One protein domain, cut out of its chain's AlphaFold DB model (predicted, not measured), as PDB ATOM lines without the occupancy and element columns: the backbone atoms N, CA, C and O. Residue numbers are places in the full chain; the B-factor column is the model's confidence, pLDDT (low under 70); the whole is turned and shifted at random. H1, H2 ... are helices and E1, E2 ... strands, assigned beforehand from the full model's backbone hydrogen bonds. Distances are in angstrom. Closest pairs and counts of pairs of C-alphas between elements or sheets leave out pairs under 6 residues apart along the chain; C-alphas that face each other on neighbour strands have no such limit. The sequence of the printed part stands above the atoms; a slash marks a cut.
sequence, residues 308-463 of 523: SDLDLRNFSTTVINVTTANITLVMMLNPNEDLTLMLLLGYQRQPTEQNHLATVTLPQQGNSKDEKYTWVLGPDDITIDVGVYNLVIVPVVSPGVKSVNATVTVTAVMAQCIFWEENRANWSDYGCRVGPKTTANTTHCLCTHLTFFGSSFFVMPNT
ATOM      1  N   SER A 308     -43.984   9.183  45.749       86.06
ATOM      2  CA  SER A 308     -44.990  10.000  46.428       86.06
ATOM      3  C   SER A 308     -46.110   9.144  46.989       86.06
ATOM      4  O   SER A 308     -46.827   8.502  46.224       86.06
ATOM      5  N   ASP A 309     -46.331   9.227  48.298       89.75
ATOM      6  CA  ASP A 309     -47.513   8.655  48.943       89.75
ATOM      7  C   ASP A 309     -48.669   9.659  48.958       89.75
ATOM      8  O   ASP A 309     -48.610  10.711  49.622       89.75
ATOM      9  N   LEU A 310     -49.737   9.300  48.249       89.69
ATOM     10  CA  LEU A 310     -50.920  10.123  48.027       89.69
ATOM     11  C   LEU A 310     -52.156   9.495  48.685       89.69
ATOM     12  O   LEU A 310     -52.390   8.293  48.572       89.69
ATOM     13  N   ASP A 311     -52.962  10.323  49.351       90.44
ATOM     14  CA  ASP A 311     -54.268   9.947  49.911       90.44
ATOM     15  C   ASP A 311     -55.367  10.263  48.887       90.44
ATOM     16  O   ASP A 311     -55.611  11.435  48.576       90.44
ATOM     17  N   LEU A 312     -56.009   9.218  48.353       86.62
ATOM     18  CA  LEU A 312     -56.880   9.314  47.183       86.62
ATOM     19  C   LEU A 312     -58.171  10.077  47.455       86.62
ATOM     20  O   LEU A 312     -58.597  10.824  46.582       86.62
ATOM     21  N   ARG A 313     -58.799   9.922  48.629       85.88
ATOM     22  CA  ARG A 313     -60.106  10.526  48.978       85.88
ATOM     23  C   ARG A 313     -61.081  10.576  47.793       85.88
ATOM     24  O   ARG A 313     -61.731   9.579  47.499       85.88
ATOM     25  N   ASN A 314     -61.192  11.734  47.139       85.06
ATOM     26  CA  ASN A 314     -61.961  11.914  45.905       85.06
ATOM     27  C   ASN A 314     -61.062  11.847  44.664       85.06
ATOM     28  O   ASN A 314     -61.446  11.259  43.662       85.06
ATOM     29  N   PHE A 315     -59.905  12.502  44.726       89.00
ATOM     30  CA  PHE A 315     -58.798  12.401  43.784       89.00
ATOM     31  C   PHE A 315     -57.527  12.915  44.473       89.00
ATOM     32  O   PHE A 315     -57.604  13.727  45.403       89.00
ATOM     33  N   SER A 316     -56.364  12.516  43.967       91.00
ATOM     34  CA  SER A 316     -55.079  13.134  44.311       91.00
ATOM     35  C   SER A 316     -54.425  13.730  43.078       91.00
ATOM     36  O   SER A 316     -54.742  13.365  41.944       91.00
ATOM     37  N   THR A 317     -53.484  14.640  43.303       90.12
ATOM     38  CA  THR A 317     -52.699  15.252  42.234       90.12
ATOM     39  C   THR A 317     -51.226  15.179  42.572       90.12
ATOM     40  O   THR A 317     -50.859  15.443  43.714       90.12
ATOM     41  N   THR A 318     -50.386  14.909  41.585       90.25
ATOM     42  CA  THR A 318     -48.935  15.007  41.728       90.25
ATOM     43  C   THR A 318     -48.316  15.663  40.503       90.25
ATOM     44  O   THR A 318     -48.934  15.737  39.437       90.25
ATOM     45  N   VAL A 319     -47.109  16.185  40.678       90.12
ATOM     46  CA  VAL A 319     -46.374  16.922  39.655       90.12
ATOM     47  C   VAL A 319     -45.154  16.117  39.232       90.12
ATOM     48  O   VAL A 319     -44.399  15.639  40.072       90.12
ATOM     49  N   ILE A 320     -44.960  16.007  37.925       89.38
ATOM     50  CA  ILE A 320     -43.909  15.248  37.256       89.38
ATOM     51  C   ILE A 320     -43.068  16.249  36.463       89.38
ATOM     52  O   ILE A 320     -43.597  16.964  35.611       89.38
ATOM     53  N   ASN A 321     -41.769  16.333  36.748       88.31
ATOM     54  CA  ASN A 321     -40.867  17.234  36.033       88.31
ATOM     55  C   ASN A 321     -40.073  16.462  34.978       88.31
ATOM     56  O   ASN A 321     -39.230  15.629  35.311       88.31
ATOM     57  N   VAL A 322     -40.346  16.751  33.711       87.94
ATOM     58  CA  VAL A 322     -39.683  16.126  32.569       87.94
ATOM     59  C   VAL A 322     -38.520  17.006  32.134       87.94
ATOM     60  O   VAL A 322     -38.713  18.169  31.778       87.94
ATOM     61  N   THR A 323     -37.311  16.445  32.143       86.81
ATOM     62  CA  THR A 323     -36.067  17.161  31.812       86.81
ATOM     63  C   THR A 323     -35.572  16.902  30.393       86.81
ATOM     64  O   THR A 323     -34.740  17.659  29.901       86.81
ATOM     65  N   THR A 324     -36.088  15.863  29.738       86.12
ATOM     66  CA  THR A 324     -35.651  15.408  28.413       86.12
ATOM     67  C   THR A 324     -36.873  15.268  27.510       86.12
ATOM     68  O   THR A 324     -37.860  14.660  27.913       86.12
ATOM     69  N   ALA A 325     -36.831  15.857  26.314       88.31
ATOM     70  CA  ALA A 325     -37.902  15.717  25.328       88.31
ATOM     71  C   ALA A 325     -37.802  14.378  24.583       88.31
ATOM     72  O   ALA A 325     -36.733  13.774  24.534       88.31
ATOM     73  N   ASN A 326     -38.905  13.962  23.957       87.00
ATOM     74  CA  ASN A 326     -39.001  12.759  23.128       87.00
ATOM     75  C   ASN A 326     -38.550  11.473  23.850       87.00
ATOM     76  O   ASN A 326     -37.877  10.624  23.273       87.00
ATOM     77  N   ILE A 327     -38.892  11.354  25.135       88.12
ATOM     78  CA  ILE A 327     -38.539  10.222  25.997       88.12
ATOM     79  C   ILE A 327     -39.791   9.474  26.456       88.12
ATOM     80  O   ILE A 327     -40.888  10.033  26.450       88.12
ATOM     81  N   THR A 328     -39.634   8.223  26.897       93.75
ATOM     82  CA  THR A 328     -40.749   7.458  27.462       93.75
ATOM     83  C   THR A 328     -40.953   7.810  28.933       93.75
ATOM     84  O   THR A 328     -40.026   7.704  29.742       93.75
ATOM     85  N   LEU A 329     -42.176   8.202  29.291       93.38
ATOM     86  CA  LEU A 329     -42.595   8.415  30.673       93.38
ATOM     87  C   LEU A 329     -43.206   7.124  31.227       93.38
ATOM     88  O   LEU A 329     -44.188   6.618  30.690       93.38
ATOM     89  N   VAL A 330     -42.653   6.610  32.325       93.94
ATOM     90  CA  VAL A 330     -43.171   5.426  33.020       93.94
ATOM     91  C   VAL A 330     -43.683   5.840  34.394       93.94
ATOM     92  O   VAL A 330     -42.931   6.363  35.216       93.94
ATOM     93  N   MET A 331     -44.965   5.601  34.652       93.75
ATOM     94  CA  MET A 331     -45.623   5.862  35.931       93.75
ATOM     95  C   MET A 331     -46.044   4.539  36.561       93.75
ATOM     96  O   MET A 331     -46.953   3.872  36.077       93.75
ATOM     97  N   MET A 332     -45.382   4.176  37.652       93.62
ATOM     98  CA  MET A 332     -45.662   2.980  38.440       93.62
ATOM     99  C   MET A 332     -46.520   3.370  39.639       93.62
ATOM    100  O   MET A 332     -46.144   4.255  40.415       93.62
ATOM    101  N   LEU A 333     -47.676   2.728  39.789       94.31
ATOM    102  CA  LEU A 333     -48.580   2.954  40.910       94.31
ATOM    103  C   LEU A 333     -48.643   1.697  41.776       94.31
ATOM    104  O   LEU A 333     -48.843   0.594  41.278       94.31
ATOM    105  N   ASN A 334     -48.533   1.865  43.088       94.19
ATOM    106  CA  ASN A 334     -48.730   0.788  44.049       94.19
ATOM    107  C   ASN A 334     -49.867   1.168  45.007       94.19
ATOM    108  O   ASN A 334     -49.627   1.832  46.021       94.19
ATOM    109  N   PRO A 335     -51.125   0.831  44.674       93.50
ATOM    110  CA  PRO A 335     -52.244   1.073  45.571       93.50
ATOM    111  C   PRO A 335     -52.219   0.077  46.736       93.50
ATOM    112  O   PRO A 335     -51.919  -1.110  46.561       93.50
ATOM    113  N   ASN A 336     -52.564   0.558  47.932       93.38
ATOM    114  CA  ASN A 336     -52.592  -0.249  49.156       93.38
ATOM    115  C   ASN A 336     -53.646  -1.375  49.132       93.38
ATOM    116  O   ASN A 336     -53.514  -2.354  49.862       93.38
ATOM    117  N   GLU A 337     -54.654  -1.257  48.271       90.00
ATOM    118  CA  GLU A 337     -55.690  -2.254  48.004       90.00
ATOM    119  C   GLU A 337     -55.972  -2.353  46.491       90.00
ATOM    120  O   GLU A 337     -55.448  -1.564  45.701       90.00
ATOM    121  N   ASP A 338     -56.762  -3.339  46.061       88.69
ATOM    122  CA  ASP A 338     -57.069  -3.544  44.639       88.69
ATOM    123  C   ASP A 338     -58.113  -2.524  44.157       88.69
ATOM    124  O   ASP A 338     -59.323  -2.722  44.278       88.69
ATOM    125  N   LEU A 339     -57.626  -1.405  43.614       89.94
ATOM    126  CA  LEU A 339     -58.443  -0.284  43.144       89.94
ATOM    127  C   LEU A 339     -58.419  -0.148  41.631       89.94
ATOM    128  O   LEU A 339     -57.376  -0.293  41.002       89.94
ATOM    129  N   THR A 340     -59.552   0.236  41.052       94.81
ATOM    130  CA  THR A 340     -59.565   0.763  39.685       94.81
ATOM    131  C   THR A 340     -59.262   2.257  39.738       94.81
ATOM    132  O   THR A 340     -59.945   3.000  40.442       94.81
ATOM    133  N   LEU A 341     -58.227   2.701  39.028       95.88
ATOM    134  CA  LEU A 341     -57.753   4.083  39.033       95.88
ATOM    135  C   LEU A 341     -57.830   4.658  37.620       95.88
ATOM    136  O   LEU A 341     -57.284   4.076  36.688       95.88
ATOM    137  N   MET A 342     -58.467   5.816  37.471       95.75
ATOM    138  CA  MET A 342     -58.402   6.616  36.251       95.75
ATOM    139  C   MET A 342     -57.334   7.691  36.419       95.75
ATOM    140  O   MET A 342     -57.364   8.472  37.373       95.75
ATOM    141  N   LEU A 343     -56.378   7.720  35.498       96.50
ATOM    142  CA  LEU A 343     -55.279   8.675  35.486       96.50
ATOM    143  C   LEU A 343     -55.502   9.673  34.355       96.50
ATOM    144  O   LEU A 343     -55.839   9.292  33.234       96.50
ATOM    145  N   LEU A 344     -55.294  10.952  34.648       96.38
ATOM    146  CA  LEU A 344     -55.329  12.042  33.678       96.38
ATOM    147  C   LEU A 344     -53.991  12.769  33.741       96.38
ATOM    148  O   LEU A 344     -53.590  13.232  34.809       96.38
ATOM    149  N   LEU A 345     -53.317  12.893  32.603       95.88
ATOM    150  CA  LEU A 345     -52.072  13.643  32.471       95.88
ATOM    151  C   LEU A 345     -52.354  14.989  31.797       95.88
ATOM    152  O   LEU A 345     -53.134  15.053  30.851       95.88
ATOM    153  N   GLY A 346     -51.727  16.069  32.258       95.00
ATOM    154  CA  GLY A 346     -51.815  17.394  31.639       95.00
ATOM    155  C   GLY A 346     -50.463  18.098  31.607       95.00
ATOM    156  O   GLY A 346     -49.700  18.009  32.564       95.00
ATOM    157  N   TYR A 347     -50.164  18.819  30.526       93.88
ATOM    158  CA  TYR A 347     -48.938  19.615  30.397       93.88
ATOM    159  C   TYR A 347     -49.171  21.048  30.886       93.88
ATOM    160  O   TYR A 347     -50.124  21.702  30.457       93.88
ATOM    161  N   GLN A 348     -48.317  21.540  31.792       90.19
ATOM    162  CA  GLN A 348     -48.329  22.874  32.428       90.19
ATOM    163  C   GLN A 348     -49.570  23.207  33.278       90.19
ATOM    164  O   GLN A 348     -49.501  24.030  34.189       90.19
ATOM    165  N   ARG A 349     -50.719  22.587  33.000       90.31
ATOM    166  CA  ARG A 349     -51.995  22.797  33.685       90.31
ATOM    167  C   ARG A 349     -52.519  21.482  34.237       90.31
ATOM    168  O   ARG A 349     -52.268  20.417  33.675       90.31
ATOM    169  N   GLN A 350     -53.283  21.578  35.320       91.25
ATOM    170  CA  GLN A 350     -53.990  20.434  35.875       91.25
ATOM    171  C   GLN A 350     -55.052  19.937  34.873       91.25
ATOM    172  O   GLN A 350     -55.859  20.751  34.412       91.25
ATOM    173  N   PRO A 351     -55.057  18.640  34.525       94.94
ATOM    174  CA  PRO A 351     -56.001  18.084  33.563       94.94
ATOM    175  C   PRO A 351     -57.413  17.930  34.145       94.94
ATOM    176  O   PRO A 351     -57.600  17.779  35.355       94.94
ATOM    177  N   THR A 352     -58.406  17.926  33.259       92.12
ATOM    178  CA  THR A 352     -59.802  17.556  33.537       92.12
ATOM    179  C   THR A 352     -60.255  16.463  32.569       92.12
ATOM    180  O   THR A 352     -59.595  16.215  31.561       92.12
ATOM    181  N   GLU A 353     -61.405  15.830  32.817       88.81
ATOM    182  CA  GLU A 353     -61.953  14.821  31.893       88.81
ATOM    183  C   GLU A 353     -62.105  15.349  30.456       88.81
ATOM    184  O   GLU A 353     -61.836  14.629  29.504       88.81
ATOM    185  N   GLN A 354     -62.487  16.618  30.283       91.44
ATOM    186  CA  GLN A 354     -62.671  17.226  28.960       91.44
ATOM    187  C   GLN A 354     -61.375  17.783  28.362       91.44
ATOM    188  O   GLN A 354     -61.309  18.006  27.157       91.44
ATOM    189  N   ASN A 355     -60.376  18.071  29.197       93.00
ATOM    190  CA  ASN A 355     -59.131  18.698  28.778       93.00
ATOM    191  C   ASN A 355     -57.950  18.032  29.486       93.00
ATOM    192  O   ASN A 355     -57.503  18.469  30.549       93.00
ATOM    193  N   HIS A 356     -57.470  16.957  28.877       94.25
ATOM    194  CA  HIS A 356     -56.300  16.207  29.298       94.25
ATOM    195  C   HIS A 356     -55.430  15.914  28.081       94.25
ATOM    196  O   HIS A 356     -55.881  15.954  26.940       94.25
ATOM    197  N   LEU A 357     -54.166  15.637  28.356       94.50
ATOM    198  CA  LEU A 357     -53.177  15.277  27.360       94.50
ATOM    199  C   LEU A 357     -53.258  13.784  27.020       94.50
ATOM    200  O   LEU A 357     -53.291  13.411  25.855       94.50
ATOM    201  N   ALA A 358     -53.314  12.941  28.050       95.06
ATOM    202  CA  ALA A 358     -53.461  11.497  27.928       95.06
ATOM    203  C   ALA A 358     -54.230  10.951  29.136       95.06
ATOM    204  O   ALA A 358     -54.255  11.578  30.203       95.06
ATOM    205  N   THR A 359     -54.857   9.788  28.979       96.25
ATOM    206  CA  THR A 359     -55.586   9.119  30.058       96.25
ATOM    207  C   THR A 359     -55.460   7.606  29.970       96.25
ATOM    208  O   THR A 359     -55.316   7.050  28.883       96.25
ATOM    209  N   VAL A 360     -55.525   6.938  31.122       96.62
ATOM    210  CA  VAL A 360     -55.551   5.477  31.226       96.62
ATOM    211  C   VAL A 360     -56.417   5.045  32.407       96.62
ATOM    212  O   VAL A 360     -56.562   5.776  33.388       96.62
ATOM    213  N   THR A 361     -56.975   3.838  32.326       97.12
ATOM    214  CA  THR A 361     -57.577   3.149  33.473       97.12
ATOM    215  C   THR A 361     -56.696   1.968  33.872       97.12
ATOM    216  O   THR A 361     -56.393   1.116  33.039       97.12
ATOM    217  N   LEU A 362     -56.286   1.930  35.139       96.62
ATOM    218  CA  LEU A 362     -55.541   0.837  35.762       96.62
ATOM    219  C   LEU A 362     -56.488   0.028  36.668       96.62
ATOM    220  O   LEU A 362     -57.384   0.630  37.265       96.62
ATOM    221  N   PRO A 363     -56.303  -1.293  36.835       96.06
ATOM    222  CA  PRO A 363     -55.243  -2.111  36.248       96.06
ATOM    223  C   PRO A 363     -55.434  -2.399  34.745       96.06
ATOM    224  O   PRO A 363     -56.548  -2.663  34.297       96.06
ATOM    225  N   GLN A 364     -54.342  -2.405  33.976       94.25
ATOM    226  CA  GLN A 364     -54.294  -2.911  32.597       94.25
ATOM    227  C   GLN A 364     -54.156  -4.445  32.560       94.25
ATOM    228  O   GLN A 364     -54.129  -5.112  33.597       94.25
ATOM    229  N   GLN A 365     -54.096  -5.033  31.360       91.31
ATOM    230  CA  GLN A 365     -53.701  -6.436  31.214       91.31
ATOM    231  C   GLN A 365     -52.236  -6.611  31.634       91.31
ATOM    232  O   GLN A 365     -51.392  -5.782  31.320       91.31
ATOM    233  N   GLY A 366     -51.942  -7.696  32.346       90.12
ATOM    234  CA  GLY A 366     -50.604  -7.987  32.856       90.12
ATOM    235  C   GLY A 366     -50.606  -9.239  33.723       90.12
ATOM    236  O   GLY A 366     -51.667  -9.729  34.125       90.12
ATOM    237  N   ASN A 367     -49.423  -9.764  34.020       89.38
ATOM    238  CA  ASN A 367     -49.259 -10.988  34.802       89.38
ATOM    239  C   ASN A 367     -49.056 -10.699  36.296       89.38
ATOM    240  O   ASN A 367     -49.519 -11.470  37.135       89.38
ATOM    241  N   SER A 368     -48.410  -9.581  36.637       92.06
ATOM    242  CA  SER A 368     -48.184  -9.140  38.021       92.06
ATOM    243  C   SER A 368     -49.009  -7.901  38.373       92.06
ATOM    244  O   SER A 368     -49.514  -7.210  37.492       92.06
ATOM    245  N   LYS A 369     -49.153  -7.601  39.671       90.75
ATOM    246  CA  LYS A 369     -49.788  -6.352  40.121       90.75
ATOM    247  C   LYS A 369     -49.021  -5.137  39.584       90.75
ATOM    248  O   LYS A 369     -49.634  -4.265  38.985       90.75
ATOM    249  N   ASP A 370     -47.697  -5.136  39.705       91.06
ATOM    250  CA  ASP A 370     -46.855  -4.014  39.268       91.06
ATOM    251  C   ASP A 370     -47.002  -3.722  37.769       91.06
ATOM    252  O   ASP A 370     -47.181  -2.572  37.382       91.06
ATOM    253  N   GLU A 371     -47.021  -4.760  36.924       94.19
ATOM    254  CA  GLU A 371     -47.225  -4.613  35.475       94.19
ATOM    255  C   GLU A 371     -48.601  -4.012  35.170       94.19
ATOM    256  O   GLU A 371     -48.722  -3.074  34.387       94.19
ATOM    257  N   LYS A 372     -49.644  -4.508  35.843       95.38
ATOM    258  CA  LYS A 372     -51.017  -4.028  35.663       95.38
ATOM    259  C   LYS A 372     -51.208  -2.575  36.104       95.38
ATOM    260  O   LYS A 372     -52.091  -1.906  35.576       95.38
ATOM    261  N   TYR A 373     -50.434  -2.096  37.076       96.25
ATOM    262  CA  TYR A 373     -50.501  -0.724  37.590       96.25
ATOM    263  C   TYR A 373     -49.372   0.181  37.074       96.25
ATOM    264  O   TYR A 373     -49.119   1.245  37.643       96.25
ATOM    265  N   THR A 374     -48.718  -0.206  35.979       96.06
ATOM    266  CA  THR A 374     -47.717   0.624  35.308       96.06
ATOM    267  C   THR A 374     -48.297   1.224  34.036       96.06
ATOM    268  O   THR A 374     -48.803   0.516  33.171       96.06
ATOM    269  N   TRP A 375     -48.200   2.543  33.908       96.00
ATOM    270  CA  TRP A 375     -48.554   3.267  32.697       96.00
ATOM    271  C   TRP A 375     -47.288   3.726  31.978       96.00
ATOM    272  O   TRP A 375     -46.506   4.505  32.522       96.00
ATOM    273  N   VAL A 376     -47.095   3.232  30.757       95.56
ATOM    274  CA  VAL A 376     -45.994   3.615  29.868       95.56
ATOM    275  C   VAL A 376     -46.546   4.536  28.785       95.56
ATOM    276  O   VAL A 376     -47.543   4.198  28.154       95.56
ATOM    277  N   LEU A 377     -45.913   5.692  28.600       94.81
ATOM    278  CA  LEU A 377     -46.219   6.664  27.552       94.81
ATOM    279  C   LEU A 377     -44.960   6.914  26.731       94.81
ATOM    280  O   LEU A 377     -44.089   7.679  27.155       94.81
ATOM    281  N   GLY A 378     -44.849   6.220  25.602       92.62
ATOM    282  CA  GLY A 378     -43.724   6.354  24.685       92.62
ATOM    283  C   GLY A 378     -43.927   7.470  23.652       92.62
ATOM    284  O   GLY A 378     -45.042   7.975  23.501       92.62
ATOM    285  N   PRO A 379     -42.874   7.820  22.891       89.12
ATOM    286  CA  PRO A 379     -42.957   8.762  21.772       89.12
ATOM    287  C   PRO A 379     -44.018   8.416  20.716       89.12
ATOM    288  O   PRO A 379     -44.580   9.321  20.101       89.12
ATOM    289  N   ASP A 380     -44.310   7.122  20.534       87.00
ATOM    290  CA  ASP A 380     -45.330   6.633  19.597       87.00
ATOM    291  C   ASP A 380     -46.765   6.922  20.069       87.00
ATOM    292  O   ASP A 380     -47.669   7.080  19.248       87.00
ATOM    293  N   ASP A 381     -46.978   7.017  21.386       88.19
ATOM    294  CA  ASP A 381     -48.275   7.360  21.976       88.19
ATOM    295  C   ASP A 381     -48.465   8.877  22.002       88.19
ATOM    296  O   ASP A 381     -49.543   9.402  21.704       88.19
ATOM    297  N   ILE A 382     -47.412   9.585  22.419       89.94
ATOM    298  CA  ILE A 382     -47.431  11.025  22.604       89.94
ATOM    299  C   ILE A 382     -46.035  11.647  22.582       89.94
ATOM    300  O   ILE A 382     -45.085  11.155  23.186       89.94
ATOM    301  N   THR A 383     -45.930  12.825  21.970       88.38
ATOM    302  CA  THR A 383     -44.725  13.651  22.055       88.38
ATOM    303  C   THR A 383     -44.626  14.316  23.431       88.38
ATOM    304  O   THR A 383     -45.374  15.241  23.747       88.38
ATOM    305  N   ILE A 384     -43.695  13.834  24.256       88.38
ATOM    306  CA  ILE A 384     -43.374  14.406  25.566       88.38
ATOM    307  C   ILE A 384     -42.309  15.500  25.402       88.38
ATOM    308  O   ILE A 384     -41.171  15.219  25.031       88.38
ATOM    309  N   ASP A 385     -42.666  16.744  25.716       90.62
ATOM    310  CA  ASP A 385     -41.748  17.887  25.777       90.62
ATOM    311  C   ASP A 385     -41.194  18.119  27.187       90.62
ATOM    312  O   ASP A 385     -41.806  17.729  28.185       90.62
ATOM    313  N   VAL A 386     -40.071  18.840  27.276       91.56
ATOM    314  CA  VAL A 386     -39.510  19.317  28.551       91.56
ATOM    315  C   VAL A 386     -40.515  20.227  29.262       91.56
ATOM    316  O   VAL A 386     -41.094  21.149  28.675       91.56
ATOM    317  N   GLY A 387     -40.706  19.996  30.558       91.50
ATOM    318  CA  GLY A 387     -41.533  20.842  31.407       91.50
ATOM    319  C   GLY A 387     -42.306  20.078  32.473       91.50
ATOM    320  O   GLY A 387     -42.001  18.943  32.826       91.50
ATOM    321  N   VAL A 388     -43.319  20.753  33.010       91.19
ATOM    322  CA  VAL A 388     -44.065  20.287  34.177       91.19
ATOM    323  C   VAL A 388     -45.359  19.613  33.741       91.19
ATOM    324  O   VAL A 388     -46.206  20.240  33.103       91.19
ATOM    325  N   TYR A 389     -45.536  18.360  34.141       93.00
ATOM    326  CA  TYR A 389     -46.743  17.578  33.916       93.00
ATOM    327  C   TYR A 389     -47.502  17.398  35.226       93.00
ATOM    328  O   TYR A 389     -46.922  17.140  36.276       93.00
ATOM    329  N   ASN A 390     -48.818  17.541  35.167       93.12
ATOM    330  CA  ASN A 390     -49.716  17.344  36.293       93.12
ATOM    331  C   ASN A 390     -50.456  16.027  36.083       93.12
ATOM    332  O   ASN A 390     -51.153  15.864  35.081       93.12
ATOM    333  N   LEU A 391     -50.318  15.111  37.034       94.81
ATOM    334  CA  LEU A 391     -51.030  13.842  37.061       94.81
ATOM    335  C   LEU A 391     -52.172  13.938  38.070       94.81
ATOM    336  O   LEU A 391     -51.946  14.237  39.242       94.81
ATOM    337  N   VAL A 392     -53.396  13.671  37.623       95.00
ATOM    338  CA  VAL A 392     -54.577  13.527  38.482       95.00
ATOM    339  C   VAL A 392     -54.948  12.053  38.538       95.00
ATOM    340  O   VAL A 392     -55.053  11.403  37.500       95.00
ATOM    341  N   ILE A 393     -55.147  11.537  39.748       94.81
ATOM    342  CA  ILE A 393     -55.459  10.131  40.012       94.81
ATOM    343  C   ILE A 393     -56.820  10.075  40.690       94.81
ATOM    344  O   ILE A 393     -57.003  10.638  41.771       94.81
ATOM    345  N   VAL A 394     -57.771   9.400  40.050       92.88
ATOM    346  CA  VAL A 394     -59.160   9.312  40.500       92.88
ATOM    347  C   VAL A 394     -59.510   7.846  40.774       92.88
ATOM    348  O   VAL A 394     -59.450   7.037  39.845       92.88
ATOM    349  N   PRO A 395     -59.884   7.460  42.009       92.94
ATOM    350  CA  PRO A 395     -60.428   6.133  42.268       92.94
ATOM    351  C   PRO A 395     -61.805   5.990  41.609       92.94
ATOM    352  O   PRO A 395     -62.706   6.801  41.829       92.94
ATOM    353  N   VAL A 396     -61.985   4.940  40.811       90.88
ATOM    354  CA  VAL A 396     -63.274   4.613  40.194       90.88
ATOM    355  C   VAL A 396     -64.129   3.884  41.227       90.88
ATOM    356  O   VAL A 396     -63.791   2.788  41.671       90.88
ATOM    357  N   VAL A 397     -65.241   4.505  41.624       87.25
ATOM    358  CA  VAL A 397     -66.123   4.016  42.692       87.25
ATOM    359  C   VAL A 397     -67.550   3.778  42.211       87.25
ATOM    360  O   VAL A 397     -68.012   4.387  41.246       87.25
ATOM    361  N   SER A 398     -68.277   2.919  42.925       83.56
ATOM    362  CA  SER A 398     -69.698   2.676  42.674       83.56
ATOM    363  C   SER A 398     -70.543   3.948  42.855       83.56
ATOM    364  O   SER A 398     -70.247   4.766  43.736       83.56
ATOM    365  N   PRO A 399     -71.645   4.103  42.094       79.69
ATOM    366  CA  PRO A 399     -72.542   5.247  42.227       79.69
ATOM    367  C   PRO A 399     -72.994   5.473  43.679       79.69
ATOM    368  O   PRO A 399     -73.464   4.553  44.345       79.69
ATOM    369  N   GLY A 400     -72.864   6.709  44.168       73.25
ATOM    370  CA  GLY A 400     -73.254   7.106  45.529       73.25
ATOM    371  C   GLY A 400     -72.117   7.122  46.557       73.25
ATOM    372  O   GLY A 400     -72.272   7.747  47.608       73.25
ATOM    373  N   VAL A 401     -70.960   6.525  46.251       80.94
ATOM    374  CA  VAL A 401     -69.741   6.661  47.062       80.94
ATOM    375  C   VAL A 401     -69.056   7.983  46.712       80.94
ATOM    376  O   VAL A 401     -68.783   8.253  45.547       80.94
ATOM    377  N   LYS A 402     -68.808   8.836  47.713       74.62
ATOM    378  CA  LYS A 402     -68.222  10.175  47.500       74.62
ATOM    379  C   LYS A 402     -66.708  10.235  47.690       74.62
ATOM    380  O   LYS A 402     -66.096  11.152  47.160       74.62
ATOM    381  N   SER A 403     -66.138   9.313  48.463       78.69
ATOM    382  CA  SER A 403     -64.711   9.275  48.793       78.69
ATOM    383  C   SER A 403     -64.281   7.862  49.183       78.69
ATOM    384  O   SER A 403     -65.059   7.152  49.824       78.69
ATOM    385  N   VAL A 404     -63.033   7.506  48.891       83.94
ATOM    386  CA  VAL A 404     -62.370   6.270  49.332       83.94
ATOM    387  C   VAL A 404     -61.299   6.609  50.363       83.94
ATOM    388  O   VAL A 404     -60.634   7.634  50.254       83.94
ATOM    389  N   ASN A 405     -61.124   5.761  51.373       88.38
ATOM    390  CA  ASN A 405     -60.022   5.890  52.324       88.38
ATOM    391  C   ASN A 405     -58.868   4.970  51.909       88.38
ATOM    392  O   ASN A 405     -58.640   3.942  52.543       88.38
ATOM    393  N   ALA A 406     -58.191   5.331  50.822       89.50
ATOM    394  CA  ALA A 406     -57.113   4.542  50.244       89.50
ATOM    395  C   ALA A 406     -55.912   5.404  49.883       89.50
ATOM    396  O   ALA A 406     -56.043   6.598  49.601       89.50
ATOM    397  N   THR A 407     -54.746   4.772  49.856       92.25
ATOM    398  CA  THR A 407     -53.484   5.428  49.535       92.25
ATOM    399  C   THR A 407     -52.832   4.767  48.337       92.25
ATOM    400  O   THR A 407     -52.906   3.549  48.167       92.25
ATOM    401  N   VAL A 408     -52.145   5.567  47.532       93.06
ATOM    402  CA  VAL A 408     -51.351   5.081  46.409       93.06
ATOM    403  C   VAL A 408     -49.954   5.669  46.473       93.06
ATOM    404  O   VAL A 408     -49.790   6.877  46.654       93.06
ATOM    405  N   THR A 409     -48.955   4.809  46.316       93.31
ATOM    406  CA  THR A 409     -47.579   5.242  46.086       93.31
ATOM    407  C   THR A 409     -47.377   5.399  44.586       93.31
ATOM    408  O   THR A 409     -47.717   4.499  43.817       93.31
ATOM    409  N   VAL A 410     -46.846   6.542  44.164       92.00
ATOM    410  CA  VAL A 410     -46.596   6.860  42.757       92.00
ATOM    411  C   VAL A 410     -45.113   7.088  42.546       92.00
ATOM    412  O   VAL A 410     -44.511   7.935  43.207       92.00
ATOM    413  N   THR A 411     -44.558   6.384  41.571       90.94
ATOM    414  CA  THR A 411     -43.173   6.533  41.135       90.94
ATOM    415  C   THR A 411     -43.174   6.838  39.645       90.94
ATOM    416  O   THR A 411     -43.670   6.042  38.851       90.94
ATOM    417  N   ALA A 412     -42.643   7.995  39.256       90.25
ATOM    418  CA  ALA A 412     -42.570   8.422  37.861       90.25
ATOM    419  C   ALA A 412     -41.111   8.548  37.428       90.25
ATOM    420  O   ALA A 412     -40.288   9.109  38.152       90.25
ATOM    421  N   VAL A 413     -40.790   8.004  36.258       88.62
ATOM    422  CA  VAL A 413     -39.419   7.928  35.749       88.62
ATOM    423  C   VAL A 413     -39.396   8.157  34.244       88.62
ATOM    424  O   VAL A 413     -40.348   7.814  33.546       88.62
ATOM    425  N   MET A 414     -38.302   8.726  33.738       89.44
ATOM    426  CA  MET A 414     -38.041   8.764  32.299       89.44
ATOM    427  C   MET A 414     -37.092   7.630  31.948       89.44
ATOM    428  O   MET A 414     -36.042   7.491  32.581       89.44
ATOM    429  N   ALA A 415     -37.454   6.846  30.941       92.06
ATOM    430  CA  ALA A 415     -36.648   5.740  30.458       92.06
ATOM    431  C   ALA A 415     -36.557   5.765  28.929       92.06
ATOM    432  O   ALA A 415     -37.473   6.213  28.240       92.06
ATOM    433  N   GLN A 416     -35.453   5.257  28.400       92.62
ATOM    434  CA  GLN A 416     -35.275   4.991  26.979       92.62
ATOM    435  C   GLN A 416     -34.492   3.692  26.827       92.62
ATOM    436  O   GLN A 416     -33.518   3.468  27.546       92.62
ATOM    437  N   CYS A 417     -34.923   2.848  25.896       95.06
ATOM    438  CA  CYS A 417     -34.203   1.650  25.488       95.06
ATOM    439  C   CYS A 417     -33.464   1.955  24.197       95.06
ATOM    440  O   CYS A 417     -34.081   2.427  23.245       95.06
ATOM    441  N   ILE A 418     -32.161   1.700  24.180       94.62
ATOM    442  CA  ILE A 418     -31.293   2.004  23.048       94.62
ATOM    443  C   ILE A 418     -30.363   0.842  22.751       94.62
ATOM    444  O   ILE A 418     -30.106  -0.009  23.603       94.62
ATOM    445  N   PHE A 419     -29.831   0.835  21.543       95.38
ATOM    446  CA  PHE A 419     -28.884  -0.152  21.076       95.38
ATOM    447  C   PHE A 419     -27.734   0.497  20.315       95.38
ATOM    448  O   PHE A 419     -27.879   1.602  19.785       95.38
ATOM    449  N   TRP A 420     -26.590  -0.181  20.283       94.31
ATOM    450  CA  TRP A 420     -25.435   0.280  19.526       94.31
ATOM    451  C   TRP A 420     -25.609  -0.051  18.040       94.31
ATOM    452  O   TRP A 420     -25.645  -1.219  17.653       94.31
ATOM    453  N   GLU A 421     -25.728   0.977  17.198       93.06
ATOM    454  CA  GLU A 421     -25.804   0.840  15.744       93.06
ATOM    455  C   GLU A 421     -24.392   0.934  15.147       93.06
ATOM    456  O   GLU A 421     -23.881   2.025  14.880       93.06
ATOM    457  N   GLU A 422     -23.767  -0.222  14.905       88.44
ATOM    458  CA  GLU A 422     -22.375  -0.335  14.434       88.44
ATOM    459  C   GLU A 422     -22.097   0.507  13.181       88.44
ATOM    460  O   GLU A 422     -21.137   1.274  13.142       88.44
ATOM    461  N   ASN A 423     -22.992   0.462  12.187       88.88
ATOM    462  CA  ASN A 423     -22.839   1.191  10.921       88.88
ATOM    463  C   ASN A 423     -22.736   2.715  11.089       88.88
ATOM    464  O   ASN A 423     -22.174   3.397  10.231       88.88
ATOM    465  N   ARG A 424     -23.325   3.267  12.156       89.88
ATOM    466  CA  ARG A 424     -23.286   4.706  12.454       89.88
ATOM    467  C   ARG A 424     -22.342   5.049  13.600       89.88
ATOM    468  O   ARG A 424     -22.162   6.236  13.869       89.88
ATOM    469  N   ALA A 425     -21.763   4.039  14.254       88.94
ATOM    470  CA  ALA A 425     -20.990   4.170  15.482       88.94
ATOM    471  C   ALA A 425     -21.698   5.075  16.511       88.94
ATOM    472  O   ALA A 425     -21.112   6.034  17.029       88.94
ATOM    473  N   ASN A 426     -22.997   4.830  16.725       91.38
ATOM    474  CA  ASN A 426     -23.823   5.619  17.634       91.38
ATOM    475  C   ASN A 426     -24.987   4.803  18.211       91.38
ATOM    476  O   ASN A 426     -25.413   3.802  17.642       91.38
ATOM    477  N   TRP A 427     -25.543   5.287  19.318       92.62
ATOM    478  CA  TRP A 427     -26.739   4.724  19.929       92.62
ATOM    479  C   TRP A 427     -28.007   5.132  19.173       92.62
ATOM    480  O   TRP A 427     -28.169   6.294  18.792       92.62
ATOM    481  N   SER A 428     -28.929   4.188  19.006       93.06
ATOM    482  CA  SER A 428     -30.248   4.397  18.406       93.06
ATOM    483  C   SER A 428     -31.333   3.727  19.249       93.06
ATOM    484  O   SER A 428     -31.066   2.768  19.962       93.06
ATOM    485  N   ASP A 429     -32.562   4.226  19.182       92.81
ATOM    486  CA  ASP A 429     -33.763   3.616  19.763       92.81
ATOM    487  C   ASP A 429     -34.631   2.894  18.715       92.81
ATOM    488  O   ASP A 429     -35.679   2.342  19.043       92.81
ATOM    489  N   TYR A 430     -34.203   2.853  17.449       93.88
ATOM    490  CA  TYR A 430     -34.981   2.249  16.372       93.88
ATOM    491  C   TYR A 430     -35.310   0.766  16.623       93.88
ATOM    492  O   TYR A 430     -34.433  -0.068  16.861       93.88
ATOM    493  N   GLY A 431     -36.596   0.426  16.521       94.81
ATOM    494  CA  GLY A 431     -37.080  -0.934  16.761       94.81
ATOM    495  C   GLY A 431     -37.055  -1.349  18.233       94.81
ATOM    496  O   GLY A 431     -37.206  -2.535  18.507       94.81
ATOM    497  N   CYS A 432     -36.867  -0.406  19.163       96.06
ATOM    498  CA  CYS A 432     -36.890  -0.633  20.602       96.06
ATOM    499  C   CYS A 432     -37.857   0.327  21.304       96.06
ATOM    500  O   CYS A 432     -37.910   1.517  21.012       96.06
ATOM    501  N   ARG A 433     -38.577  -0.174  22.309       95.75
ATOM    502  CA  ARG A 433     -39.422   0.644  23.192       95.75
ATOM    503  C   ARG A 433     -39.380   0.150  24.631       95.75
ATOM    504  O   ARG A 433     -39.035  -0.998  24.905       95.75
ATOM    505  N   VAL A 434     -39.749   1.018  25.568       96.56
ATOM    506  CA  VAL A 434     -39.860   0.654  26.987       96.56
ATOM    507  C   VAL A 434     -41.170  -0.104  27.216       96.56
ATOM    508  O   VAL A 434     -42.218   0.261  26.690       96.56
ATOM    509  N   GLY A 435     -41.122  -1.166  28.014       95.88
ATOM    510  CA  GLY A 435     -42.271  -1.999  28.347       95.88
ATOM    511  C   GLY A 435     -42.777  -1.824  29.789       95.88
ATOM    512  O   GLY A 435     -42.074  -1.291  30.654       95.88
ATOM    513  N   PRO A 436     -43.976  -2.358  30.091       95.31
ATOM    514  CA  PRO A 436     -44.697  -2.130  31.353       95.31
ATOM    515  C   PRO A 436     -44.127  -2.877  32.568       95.31
ATOM    516  O   PRO A 436     -44.550  -2.637  33.691       95.31
ATOM    517  N   LYS A 437     -43.143  -3.765  32.373       95.50
ATOM    518  CA  LYS A 437     -42.418  -4.454  33.458       95.50
ATOM    519  C   LYS A 437     -41.191  -3.675  33.952       95.50
ATOM    520  O   LYS A 437     -40.341  -4.238  34.637       95.50
ATOM    521  N   THR A 438     -41.067  -2.405  33.569       93.56
ATOM    522  CA  THR A 438     -40.027  -1.498  34.074       93.56
ATOM    523  C   THR A 438     -40.277  -1.200  35.553       93.56
ATOM    524  O   THR A 438     -41.407  -0.929  35.940       93.56
ATOM    525  N   THR A 439     -39.231  -1.248  36.382       89.31
ATOM    526  CA  THR A 439     -39.324  -1.083  37.848       89.31
ATOM    527  C   THR A 439     -38.531   0.134  38.341       89.31
ATOM    528  O   THR A 439     -38.294   1.067  37.581       89.31
ATOM    529  N   ALA A 440     -38.107   0.178  39.609       83.81
ATOM    530  CA  ALA A 440     -37.137   1.161  40.114       83.81
ATOM    531  C   ALA A 440     -35.664   0.746  39.892       83.81
ATOM    532  O   ALA A 440     -34.774   1.597  39.941       83.81
ATOM    533  N   ASN A 441     -35.411  -0.525  39.563       87.31
ATOM    534  CA  ASN A 441     -34.052  -1.067  39.445       87.31
ATOM    535  C   ASN A 441     -33.757  -1.630  38.053       87.31
ATOM    536  O   ASN A 441     -32.601  -1.846  37.711       87.31
ATOM    537  N   THR A 442     -34.784  -1.877  37.239       92.12
ATOM    538  CA  THR A 442     -34.633  -2.577  35.961       92.12
ATOM    539  C   THR A 442     -35.485  -1.909  34.897       92.12
ATOM    540  O   THR A 442     -36.655  -1.601  35.126       92.12
ATOM    541  N   THR A 443     -34.900  -1.657  33.735       94.56
ATOM    542  CA  THR A 443     -35.624  -1.196  32.550       94.56
ATOM    543  C   THR A 443     -36.053  -2.411  31.741       94.56
ATOM    544  O   THR A 443     -35.228  -3.271  31.441       94.56
ATOM    545  N   HIS A 444     -37.340  -2.504  31.419       96.56
ATOM    546  CA  HIS A 444     -37.852  -3.527  30.516       96.56
ATOM    547  C   HIS A 444     -37.894  -2.944  29.107       96.56
ATOM    548  O   HIS A 444     -38.620  -1.982  28.864       96.56
ATOM    549  N   CYS A 445     -37.117  -3.515  28.202       97.44
ATOM    550  CA  CYS A 445     -37.027  -3.135  26.807       97.44
ATOM    551  C   CYS A 445     -37.677  -4.204  25.934       97.44
ATOM    552  O   CYS A 445     -37.540  -5.399  26.185       97.44
ATOM    553  N   LEU A 446     -38.393  -3.750  24.919       97.62
ATOM    554  CA  LEU A 446     -39.044  -4.567  23.910       97.62
ATOM    555  C   LEU A 446     -38.424  -4.181  22.573       97.62
ATOM    556  O   LEU A 446     -38.602  -3.043  22.140       97.62
ATOM    557  N   CYS A 447     -37.643  -5.081  21.979       98.00
ATOM    558  CA  CYS A 447     -36.865  -4.797  20.773       98.00
ATOM    559  C   CYS A 447     -37.114  -5.831  19.667       98.00
ATOM    560  O   CYS A 447     -37.387  -6.996  19.947       98.00
ATOM    561  N   THR A 448     -36.987  -5.429  18.403       97.31
ATOM    562  CA  THR A 448     -37.252  -6.289  17.232       97.31
ATOM    563  C   THR A 448     -35.992  -6.880  16.593       97.31
ATOM    564  O   THR A 448     -36.041  -7.379  15.467       97.31
ATOM    565  N   HIS A 449     -34.843  -6.772  17.259       96.94
ATOM    566  CA  HIS A 449     -33.537  -7.217  16.770       96.94
ATOM    567  C   HIS A 449     -32.613  -7.596  17.936       96.94
ATOM    568  O   HIS A 449     -32.981  -7.406  19.096       96.94
ATOM    569  N   LEU A 450     -31.456  -8.187  17.628       96.38
ATOM    570  CA  LEU A 450     -30.409  -8.538  18.591       96.38
ATOM    571  C   LEU A 450     -29.099  -7.804  18.283       96.38
ATOM    572  O   LEU A 450     -28.565  -7.925  17.185       96.38
ATOM    573  N   THR A 451     -28.586  -7.083  19.278       94.69
ATOM    574  CA  THR A 451     -27.345  -6.290  19.256       94.69
ATOM    575  C   THR A 451     -26.812  -6.156  20.695       94.69
ATOM    576  O   THR A 451     -27.165  -6.953  21.569       94.69
ATOM    577  N   PHE A 452     -26.015  -5.118  20.976       96.19
ATOM    578  CA  PHE A 452     -25.796  -4.588  22.323       96.19
ATOM    579  C   PHE A 452     -26.853  -3.549  22.691       96.19
ATOM    580  O   PHE A 452     -27.141  -2.655  21.894       96.19
ATOM    581  N   PHE A 453     -27.403  -3.653  23.898       96.56
ATOM    582  CA  PHE A 453     -28.476  -2.808  24.410       96.56
ATOM    583  C   PHE A 453     -28.067  -2.098  25.691       96.56
ATOM    584  O   PHE A 453     -27.480  -2.694  26.592       96.56
ATOM    585  N   GLY A 454     -28.469  -0.839  25.799       94.94
ATOM    586  CA  GLY A 454     -28.396  -0.042  27.010       94.94
ATOM    587  C   GLY A 454     -29.738   0.618  27.297       94.94
ATOM    588  O   GLY A 454     -30.666   0.609  26.484       94.94
ATOM    589  N   SER A 455     -29.852   1.221  28.472       92.75
ATOM    590  CA  SER A 455     -30.965   2.103  28.780       92.75
ATOM    591  C   SER A 455     -30.491   3.384  29.442       92.75
ATOM    592  O   SER A 455     -29.595   3.386  30.294       92.75
ATOM    593  N   SER A 456     -31.122   4.480  29.042       85.81
ATOM    594  CA  SER A 456     -30.994   5.768  29.707       85.81
ATOM    595  C   SER A 456     -32.182   5.940  30.641       85.81
ATOM    596  O   SER A 456     -33.332   5.688  30.284       85.81
ATOM    597  N   PHE A 457     -31.886   6.353  31.861       73.69
ATOM    598  CA  PHE A 457     -32.833   6.469  32.956       73.69
ATOM    599  C   PHE A 457     -32.560   7.764  33.712       73.69
ATOM    600  O   PHE A 457     -31.452   7.954  34.222       73.69
ATOM    601  N   PHE A 458     -33.562   8.638  33.789       68.12
ATOM    602  CA  PHE A 458     -33.457   9.933  34.458       68.12
ATOM    603  C   PHE A 458     -34.423   9.977  35.640       68.12
ATOM    604  O   PHE A 458     -35.645   9.888  35.478       68.12
ATOM    605  N   VAL A 459     -33.855  10.114  36.841       59.53
ATOM    606  CA  VAL A 459     -34.620  10.261  38.081       59.53
ATOM    607  C   VAL A 459     -35.214  11.660  38.121       59.53
ATOM    608  O   VAL A 459     -34.504  12.657  37.979       59.53
ATOM    609  N   MET A 460     -36.524  11.738  38.327       63.12
ATOM    610  CA  MET A 460     -37.207  13.013  38.488       63.12
ATOM    611  C   MET A 460     -37.037  13.514  39.924       63.12
ATOM    612  O   MET A 460     -37.271  12.738  40.850       63.12
ATOM    613  N   PRO A 461     -36.674  14.789  40.142       48.19
ATOM    614  CA  PRO A 461     -36.592  15.330  41.490       48.19
ATOM    615  C   PRO A 461     -37.982  15.354  42.136       48.19
ATOM    616  O   PRO A 461     -38.908  15.902  41.542       48.19
ATOM    617  N   ASN A 462     -38.088  14.774  43.338       51.53
ATOM    618  CA  ASN A 462     -39.184  14.844  44.310       51.53
ATOM    619  C   ASN A 462     -40.549  15.306  43.767       51.53
ATOM    620  O   ASN A 462     -40.814  16.496  43.580       51.53
ATOM    621  N   THR A 463     -41.467  14.354  43.634       53.75
ATOM    622  CA  THR A 463     -42.890  14.611  43.398       53.75
ATOM    623  C   THR A 463     -43.487  15.300  44.638       53.75
ATOM    624  O   THR A 463     -43.498  14.747  45.734       53.75
TER     625      THR A 463
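This is residues 308 to 463 of the 523 residues of the protein "GPS domain-containing protein" of Danionella translucida (UniProt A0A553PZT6). Two strongly twisted sheets lie partly face to face as a sandwich, and the very long strand E8 runs from it into a smaller second part, where E9 and E12 pair with E8 and the hairpin of E10 and E11 packs on it. The sandwich is a jelly roll, one long hairpin wound over both sheets, pairing E1 with E8, E2 with E7, E3 with E6 and E4 with E5. The 156 printed residues have twelve named strands and one short helix, in the order E1 to E5, H1, E6 to E12; the class is mostly strand. The whole is compact, with a radius of gyration of the C-alphas of 16.5 A, and its outline is elongated, spanning 61 by 34 by 26 A.

In the branched sheet, E8, residues 404 to 421, has E1, residues 308 to 313, and E12, residues 452 to 459, on one side, and E3, residues 328 to 335, and E9, residues 426 to 428, on the other side. These four pairings are antiparallel and staggered along E8, with N 310 and O 408 at 2.9 A, N 416 and O 456 at 2.9 A, N 330 and O 413 at 2.9 A, and N 419 and O 428 at 2.8 A. E8 and E9 form a hairpin. E6, residues 374 to 377, is antiparallel to E3, with N 331 and O 375 at 2.8 A. H1, residues 369 to 372, only grazes this sheet; it is too short for an O i to N i+4 pair, and its one O i to N i+3 pair is within hydrogen-bond range. The facing sheet runs E2, residues 316 to 322, E7, residues 387 to 395, E4, residues 341 to 347, and E5, residues 358 to 362, all antiparallel, with N 318 and O 391 at 2.9 A, N 344 and O 392 at 2.9 A, and N 343 and O 360 at 2.9 A. The two best planes are 21 degrees apart. E10, residues 432 to 434, and E11, residues 442 to 447, form an antiparallel hairpin, with N 433 and O 446 at 2.9 A. The closest C-alphas of E8 and E11 are those of Cys 417 and Cys 445, 5.7 A apart.

E1 begins at C-alpha 308 (-44.990, 10.000, 46.428). E8 measures 49.9 A, from C-alpha 404 (-62.370, 6.270, 49.332) to C-alpha 421 (-25.804, 0.840, 15.744). E7 measures 26.3 A, E12 23.4 A and E3 22.4 A.

The C-alphas of Gly 400 and Asn 423, the two farthest apart, are separated by 61.4 A. The printed part has no cut and no long link. Its mean pLDDT is 90.3; residues 458 to 463 are under 70.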